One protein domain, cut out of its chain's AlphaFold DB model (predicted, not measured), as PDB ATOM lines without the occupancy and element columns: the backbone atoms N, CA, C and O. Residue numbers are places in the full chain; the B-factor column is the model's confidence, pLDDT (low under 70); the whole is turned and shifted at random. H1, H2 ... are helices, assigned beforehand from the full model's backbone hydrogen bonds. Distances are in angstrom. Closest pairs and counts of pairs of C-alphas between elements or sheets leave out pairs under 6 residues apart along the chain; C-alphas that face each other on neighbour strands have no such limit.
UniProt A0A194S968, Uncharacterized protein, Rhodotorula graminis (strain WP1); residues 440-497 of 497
ATOM      1  N   ASP A 440     228.847 222.331 271.212       80.06
ATOM      2  CA  ASP A 440     230.021 221.467 271.352       80.06
ATOM      3  C   ASP A 440     230.974 221.997 272.436       80.06
ATOM      4  O   ASP A 440     231.488 221.226 273.246       80.06
ATOM      5  N   VAL A 441     231.172 223.320 272.509       82.62
ATOM      6  CA  VAL A 441     231.968 223.968 273.563       82.62
ATOM      7  C   VAL A 441     231.348 223.721 274.936       82.62
ATOM      8  O   VAL A 441     232.070 223.356 275.862       82.62
ATOM      9  N   LEU A 442     230.026 223.884 275.074       82.38
ATOM     10  CA  LEU A 442     229.315 223.623 276.328       82.38
ATOM     11  C   LEU A 442     229.398 222.147 276.726       82.38
ATOM     12  O   LEU A 442     229.671 221.845 277.886       82.38
ATOM     13  N   ALA A 443     229.227 221.225 275.781       82.25
ATOM     14  CA  ALA A 443     229.359 219.796 276.037       82.25
ATOM     15  C   ALA A 443     230.782 219.420 276.472       82.25
ATOM     16  O   ALA A 443     230.950 218.682 277.442       82.25
ATOM     17  N   HIS A 444     231.801 219.987 275.821       82.25
ATOM     18  CA  HIS A 444     233.206 219.735 276.138       82.25
ATOM     19  C   HIS A 444     233.578 220.136 277.572       82.25
ATOM     20  O   HIS A 444     234.421 219.494 278.194       82.25
ATOM     21  N   VAL A 445     232.926 221.164 278.121       84.19
ATOM     22  CA  VAL A 445     233.150 221.623 279.504       84.19
ATOM     23  C   VAL A 445     232.155 221.034 280.514       84.19
ATOM     24  O   VAL A 445     232.091 221.495 281.652       84.19
ATOM     25  N   GLY A 446     231.362 220.030 280.122       82.75
ATOM     26  CA  GLY A 446     230.398 219.359 281.003       82.75
ATOM     27  C   GLY A 446     229.102 220.140 281.261       82.75
ATOM     28  O   GLY A 446     228.414 219.883 282.245       82.75
ATOM     29  N   LEU A 447     228.752 221.091 280.392       83.31
ATOM     30  CA  LEU A 447     227.583 221.975 280.499       83.31
ATOM     31  C   LEU A 447     226.544 221.737 279.384       83.31
ATOM     32  O   LEU A 447     225.801 222.650 279.031       83.31
ATOM     33  N   ALA A 448     226.457 220.515 278.848       71.06
ATOM     34  CA  ALA A 448     225.616 220.146 277.694       71.06
ATOM     35  C   ALA A 448     224.097 220.433 277.832       71.06
ATOM     36  O   ALA A 448     223.367 220.304 276.856       71.06
ATOM     37  N   GLY A 449     223.608 220.813 279.018       67.00
ATOM     38  CA  GLY A 449     222.202 221.158 279.274       67.00
ATOM     39  C   GLY A 449     221.896 222.657 279.375       67.00
ATOM     40  O   GLY A 449     220.731 223.017 279.532       67.00
ATOM     41  N   LEU A 450     222.903 223.536 279.318       72.81
ATOM     42  CA  LEU A 450     222.689 224.985 279.387       72.81
ATOM     43  C   LEU A 450     222.441 225.572 277.995       72.81
ATOM     44  O   LEU A 450     223.071 225.182 277.013       72.81
ATOM     45  N   ALA A 451     221.529 226.540 277.908       70.94
ATOM     46  CA  ALA A 451     221.308 227.276 276.669       70.94
ATOM     47  C   ALA A 451     222.485 228.239 276.402       70.94
ATOM     48  O   ALA A 451     222.944 228.883 277.342       70.94
ATOM     49  N   PRO A 452     222.919 228.444 275.141       72.06
ATOM     50  CA  PRO A 452     223.971 229.412 274.787       72.06
ATOM     51  C   PRO A 452     223.715 230.855 275.255       72.06
ATOM     52  O   PRO A 452     224.640 231.654 275.382       72.06
ATOM     53  N   THR A 453     222.451 231.197 275.501       73.31
ATOM     54  CA  THR A 453     221.993 232.508 275.978       73.31
ATOM     55  C   THR A 453     221.856 232.587 277.499       73.31
ATOM     56  O   THR A 453     221.373 233.596 278.007       73.31
ATOM     57  N   ASP A 454     222.198 231.529 278.235       77.88
ATOM     58  CA  ASP A 454     222.063 231.505 279.687       77.88
ATOM     59  C   ASP A 454     223.031 232.528 280.323       77.88
ATOM     60  O   ASP A 454     224.248 232.430 280.132       77.88
ATOM     61  N   PRO A 455     222.526 233.518 281.088       80.56
ATOM     62  CA  PRO A 455     223.359 234.569 281.667       80.56
ATOM     63  C   PRO A 455     224.389 234.023 282.664       80.56
ATOM     64  O   PRO A 455     225.421 234.657 282.890       80.56
ATOM     65  N   THR A 456     224.168 232.832 283.230       85.00
ATOM     66  CA  THR A 456     225.139 232.182 284.118       85.00
ATOM     67  C   THR A 456     226.427 231.813 283.384       85.00
ATOM     68  O   THR A 456     227.486 231.794 284.012       85.00
ATOM     69  N   LEU A 457     226.398 231.610 282.060       85.38
ATOM     70  CA  LEU A 457     227.597 231.325 281.263       85.38
ATOM     71  C   LEU A 457     228.600 232.484 281.285       85.38
ATOM     72  O   LEU A 457     229.805 232.243 281.285       85.38
ATOM     73  N   LEU A 458     228.125 233.731 281.378       83.00
ATOM     74  CA  LEU A 458     228.981 234.919 281.484       83.00
ATOM     75  C   LEU A 458     229.717 234.994 282.826       83.00
ATOM     76  O   LEU A 458     230.792 235.580 282.910       83.00
ATOM     77  N   THR A 459     229.147 234.388 283.869       83.25
ATOM     78  CA  THR A 459     229.747 234.336 285.213       83.25
ATOM     79  C   THR A 459     230.745 233.193 285.369       83.25
ATOM     80  O   THR A 459     231.490 233.142 286.349       83.25
ATOM     81  N   ARG A 460     230.788 232.267 284.404       80.50
ATOM     82  CA  ARG A 460     231.811 231.227 284.374       80.50
ATOM     83  C   ARG A 460     233.145 231.876 284.013       80.50
ATOM     84  O   ARG A 460     233.226 232.706 283.108       80.50
ATOM     85  N   GLY A 461     234.191 231.491 284.740       78.88
ATOM     86  CA  GLY A 461     235.555 231.928 284.458       78.88
ATOM     87  C   GLY A 461     236.046 231.464 283.078       78.88
ATOM     88  O   GLY A 461     235.284 230.903 282.289       78.88
ATOM     89  N   PRO A 462     237.332 231.667 282.764       83.75
ATOM     90  CA  PRO A 462     237.912 231.224 281.508       83.75
ATOM     91  C   PRO A 462     238.012 229.696 281.467       83.75
ATOM     92  O   PRO A 462     239.046 229.134 281.810       83.75
ATOM     93  N   ILE A 463     236.926 229.028 281.082       83.44
ATOM     94  CA  ILE A 463     236.834 227.562 281.003       83.44
ATOM     95  C   ILE A 463     236.448 227.068 279.608       83.44
ATOM     96  O   ILE A 463     236.488 225.870 279.365       83.44
ATOM     97  N   PHE A 464     236.091 227.964 278.685       83.31
ATOM     98  CA  PHE A 464     235.593 227.588 277.364       83.31
ATOM     99  C   PHE A 464     236.722 227.613 276.320       83.31
ATOM    100  O   PHE A 464     237.349 228.662 276.138       83.31
ATOM    101  N   PRO A 465     237.002 226.499 275.621       82.69
ATOM    102  CA  PRO A 465     237.974 226.464 274.530       82.69
ATOM    103  C   PRO A 465     237.363 226.883 273.183       82.69
ATOM    104  O   PRO A 465     236.156 226.794 272.977       82.69
ATOM    105  N   CYS A 466     238.210 227.260 272.221       82.56
ATOM    106  CA  CYS A 466     237.811 227.343 270.814       82.56
ATOM    107  C   CYS A 466     238.086 226.007 270.110       82.56
ATOM    108  O   CYS A 466     239.213 225.734 269.692       82.56
ATOM    109  N   LEU A 467     237.052 225.175 269.965       75.69
ATOM    110  CA  LEU A 467     237.166 223.840 269.364       75.69
ATOM    111  C   LEU A 467     237.634 223.852 267.898       75.69
ATOM    112  O   LEU A 467     238.326 222.927 267.480       75.69
ATOM    113  N   ARG A 468     237.340 224.904 267.122       73.81
ATOM    114  CA  ARG A 468     237.822 225.025 265.733       73.81
ATOM    115  C   ARG A 468     239.332 225.230 265.643       73.81
ATOM    116  O   ARG A 468     239.981 224.583 264.832       73.81
ATOM    117  N   CYS A 469     239.916 226.069 266.501       76.81
ATOM    118  CA  CYS A 469     241.372 226.231 266.539       76.81
ATOM    119  C   CYS A 469     242.090 224.943 266.960       76.81
ATOM    120  O   CYS A 469     243.203 224.698 266.504       76.81
ATOM    121  N   ILE A 470     241.449 224.125 267.804       74.31
ATOM    122  CA  ILE A 470     241.950 222.800 268.189       74.31
ATOM    123  C   ILE A 470     241.902 221.843 266.987       74.31
ATOM    124  O   ILE A 470     242.887 221.159 266.716       74.31
ATOM    125  N   ALA A 471     240.789 221.821 266.249       71.56
ATOM    126  CA  ALA A 471     240.593 220.937 265.099       71.56
ATOM    127  C   ALA A 471     241.492 221.278 263.893       71.56
ATOM    128  O   ALA A 471     242.008 220.371 263.248       71.56
ATOM    129  N   ASP A 472     241.733 222.563 263.617       70.88
ATOM    130  CA  ASP A 472     242.530 223.024 262.465       70.88
ATOM    131  C   ASP A 472     244.038 222.724 262.592       70.88
ATOM    132  O   ASP A 472     244.819 223.084 261.710       70.88
ATOM    133  N   GLY A 473     244.495 222.140 263.708       61.25
ATOM    134  CA  GLY A 473     245.911 221.837 263.927       61.25
ATOM    135  C   GLY A 473     246.821 223.070 263.876       61.25
ATOM    136  O   GLY A 473     248.044 222.926 263.780       61.25
ATOM    137  N   ARG A 474     246.252 224.290 263.944       58.16
ATOM    138  CA  ARG A 474     247.021 225.525 264.107       58.16
ATOM    139  C   ARG A 474     247.855 225.308 265.356       58.16
ATOM    140  O   ARG A 474     247.292 225.132 266.438       58.16
ATOM    141  N   LYS A 475     249.184 225.231 265.178       45.78
ATOM    142  CA  LYS A 475     250.140 224.989 266.267       45.78
ATOM    143  C   LYS A 475     249.679 225.797 267.475       45.78
ATOM    144  O   LYS A 475     249.378 226.976 267.278       45.78
ATOM    145  N   PRO A 476     249.606 225.208 268.680       45.53
ATOM    146  CA  PRO A 476     249.167 225.912 269.872       45.53
ATOM    147  C   PRO A 476     250.197 226.998 270.189       45.53
ATOM    148  O   PRO A 476     251.092 226.820 271.009       45.53
ATOM    149  N   SER A 477     250.127 228.135 269.502       44.31
ATOM    150  CA  SER A 477     250.955 229.295 269.773       44.31
ATOM    151  C   SER A 477     250.371 229.938 271.021       44.31
ATOM    152  O   SER A 477     249.573 230.863 270.938       44.31
ATOM    153  N   MET A 478     250.673 229.366 272.186       42.69
ATOM    154  CA  MET A 478     250.395 229.922 273.515       42.69
ATOM    155  C   MET A 478     248.930 230.303 273.850       42.69
ATOM    156  O   MET A 478     248.688 230.802 274.947       42.69
ATOM    157  N   MET A 479     247.941 230.080 272.970       44.47
ATOM    158  CA  MET A 479     246.577 230.609 273.125       44.47
ATOM    159  C   MET A 479     245.451 229.686 272.621       44.47
ATOM    160  O   MET A 479     244.471 230.162 272.056       44.47
ATOM    161  N   ALA A 480     245.454 228.405 272.995       52.94
ATOM    162  CA  ALA A 480     244.181 227.794 273.406       52.94
ATOM    163  C   ALA A 480     243.843 228.308 274.820       52.94
ATOM    164  O   ALA A 480     243.694 227.539 275.764       52.94
ATOM    165  N   LYS A 481     243.849 229.638 275.012       68.38
ATOM    166  CA  LYS A 481     243.450 230.225 276.286       68.38
ATOM    167  C   LYS A 481     241.978 229.914 276.415       68.38
ATOM    168  O   LYS A 481     241.185 230.344 275.578       68.38
ATOM    169  N   LEU A 482     241.646 229.152 277.447       75.75
ATOM    170  CA  LEU A 482     240.287 229.097 277.930       75.75
ATOM    171  C   LEU A 482     239.822 230.552 278.103       75.75
ATOM    172  O   LEU A 482     240.571 231.409 278.583       75.75
ATOM    173  N   ARG A 483     238.634 230.859 277.605       85.69
ATOM    174  CA  ARG A 483     238.049 232.202 277.606       85.69
ATOM    175  C   ARG A 483     236.748 232.155 278.390       85.69
ATOM    176  O   ARG A 483     236.167 231.086 278.580       85.69
ATOM    177  N   GLY A 484     236.326 233.309 278.904       87.88
ATOM    178  CA  GLY A 484     234.941 233.463 279.348       87.88
ATOM    179  C   GLY A 484     234.008 233.329 278.144       87.88
ATOM    180  O   GLY A 484     234.449 233.512 277.009       87.88
ATOM    181  N   TRP A 485     232.731 233.027 278.378       87.69
ATOM    182  CA  TRP A 485     231.779 232.709 277.305       87.69
ATOM    183  C   TRP A 485     231.743 233.770 276.193       87.69
ATOM    184  O   TRP A 485     231.910 233.434 275.022       87.69
ATOM    185  N   ALA A 486     231.652 235.053 276.565       84.94
ATOM    186  CA  ALA A 486     231.703 236.174 275.621       84.94
ATOM    187  C   ALA A 486     233.007 236.191 274.807       84.94
ATOM    188  O   ALA A 486     232.978 236.230 273.585       84.94
ATOM    189  N   GLY A 487     234.154 236.032 275.474       85.06
ATOM    190  CA  GLY A 487     235.453 236.029 274.805       85.06
ATOM    191  C   GLY A 487     235.658 234.850 273.849       85.06
ATOM    192  O   GLY A 487     236.453 234.973 272.917       85.06
ATOM    193  N   THR A 488     234.983 233.716 274.071       84.88
ATOM    194  CA  THR A 488     234.971 232.574 273.140       84.88
ATOM    195  C   THR A 488     234.139 232.876 271.900       84.88
ATOM    196  O   THR A 488     234.570 232.518 270.806       84.88
ATOM    197  N   MET A 489     232.996 233.553 272.054       85.88
ATOM    198  CA  MET A 489     232.162 233.977 270.924       85.88
ATOM    199  C   MET A 489     232.857 235.059 270.093       85.88
ATOM    200  O   MET A 489     233.031 234.867 268.896       85.88
ATOM    201  N   ASP A 490     233.396 236.101 270.735       84.00
ATOM    202  CA  ASP A 490     234.150 237.164 270.054       84.00
ATOM    203  C   ASP A 490     235.343 236.598 269.270       84.00
ATOM    204  O   ASP A 490     235.673 237.046 268.174       84.00
ATOM    205  N   HIS A 491     236.013 235.589 269.837       83.50
ATOM    206  CA  HIS A 491     237.116 234.914 269.166       83.50
ATOM    207  C   HIS A 491     236.650 234.059 267.989       83.50
ATOM    208  O   HIS A 491     237.333 234.038 266.966       83.50
ATOM    209  N   TYR A 492     235.523 233.355 268.126       79.12
ATOM    210  CA  TYR A 492     234.946 232.603 267.020       79.12
ATOM    211  C   TYR A 492     234.622 233.537 265.855       79.12
ATOM    212  O   TYR A 492     235.078 233.286 264.743       79.12
ATOM    213  N   ASP A 493     233.932 234.644 266.127       78.75
ATOM    214  CA  ASP A 493     233.552 235.619 265.109       78.75
ATOM    215  C   ASP A 493     234.789 236.261 264.463       78.75
ATOM    216  O   ASP A 493     234.886 236.331 263.244       78.75
ATOM    217  N   ALA A 494     235.800 236.647 265.247       79.44
ATOM    218  CA  ALA A 494     237.011 237.274 264.712       79.44
ATOM    219  C   ALA A 494     237.879 236.348 263.839       79.44
ATOM    220  O   ALA A 494     238.640 236.830 263.001       79.44
ATOM    221  N   VAL A 495     237.838 235.030 264.070       73.06
ATOM    222  CA  VAL A 495     238.710 234.057 263.386       73.06
ATOM    223  C   VAL A 495     237.976 233.283 262.290       73.06
ATOM    224  O   VAL A 495     238.628 232.688 261.425       73.06
ATOM    225  N   HIS A 496     236.643 233.256 262.336       68.12
ATOM    226  CA  HIS A 496     235.831 232.371 261.508       68.12
ATOM    227  C   HIS A 496     234.603 233.013 260.839       68.12
ATOM    228  O   HIS A 496     233.869 232.271 260.175       68.12
ATOM    229  N   ALA A 497     234.374 234.321 261.003       59.12
ATOM    230  CA  ALA A 497     233.549 235.104 260.076       59.12
ATOM    231  C   ALA A 497     234.286 235.303 258.744       59.12
ATOM    232  O   ALA A 497     233.591 235.324 257.703       59.12
TER     233      ALA A 497
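What this domain is: This is residues 440 to 497 of the 497 residues of an uncharacterized protein of Rhodotorula graminis (strain WP1) (UniProt A0A194S968). The longest helix, H4, runs along one side of a small loop-rich body, with the short helices H1 and H3 on the opposite side and H2 by H4's first residues. Residues 471 to 478 stick out at one end. The 58 printed residues hold H1, H2, H3 and H4 in that order, with no named strand: all helix, though under half lie in named elements. It is compact, radius of gyration of the C-alphas 11.3 A, yet elongated, 31 by 20 by 19 A.

Where its parts are: H1 is residues 440 to 444, from C-alpha 440 at (230.021, 221.467, 271.352). H2 is 456 to 459 and H3 467 to 471. H4, 485 to 496, spans 16.3 A to C-alpha 496 at (235.831, 232.371, 261.508).

How they stand to each other: H1 and H3 are close but not clearly touching, C-alphas 441 and 467 closest at 6.7 A. H2 only just touches H4, at residues 485 to 486 alone, with 3 pairs within 8 A; C-alphas 458 and 485 are closest, 5.5 A. H3 and H4 are near each other, closest 8.2 A. H1 and H4 are apart. Every O i to N i+4 pair is within hydrogen-bond range in H1, H3 and H4; H2 is too short for one.

The domain as a whole: The printed part has no cut. Links H1 to H2 and H3 to H4 are long. Confidence is under 70 at 449, 473 to 481 and 496 to 497.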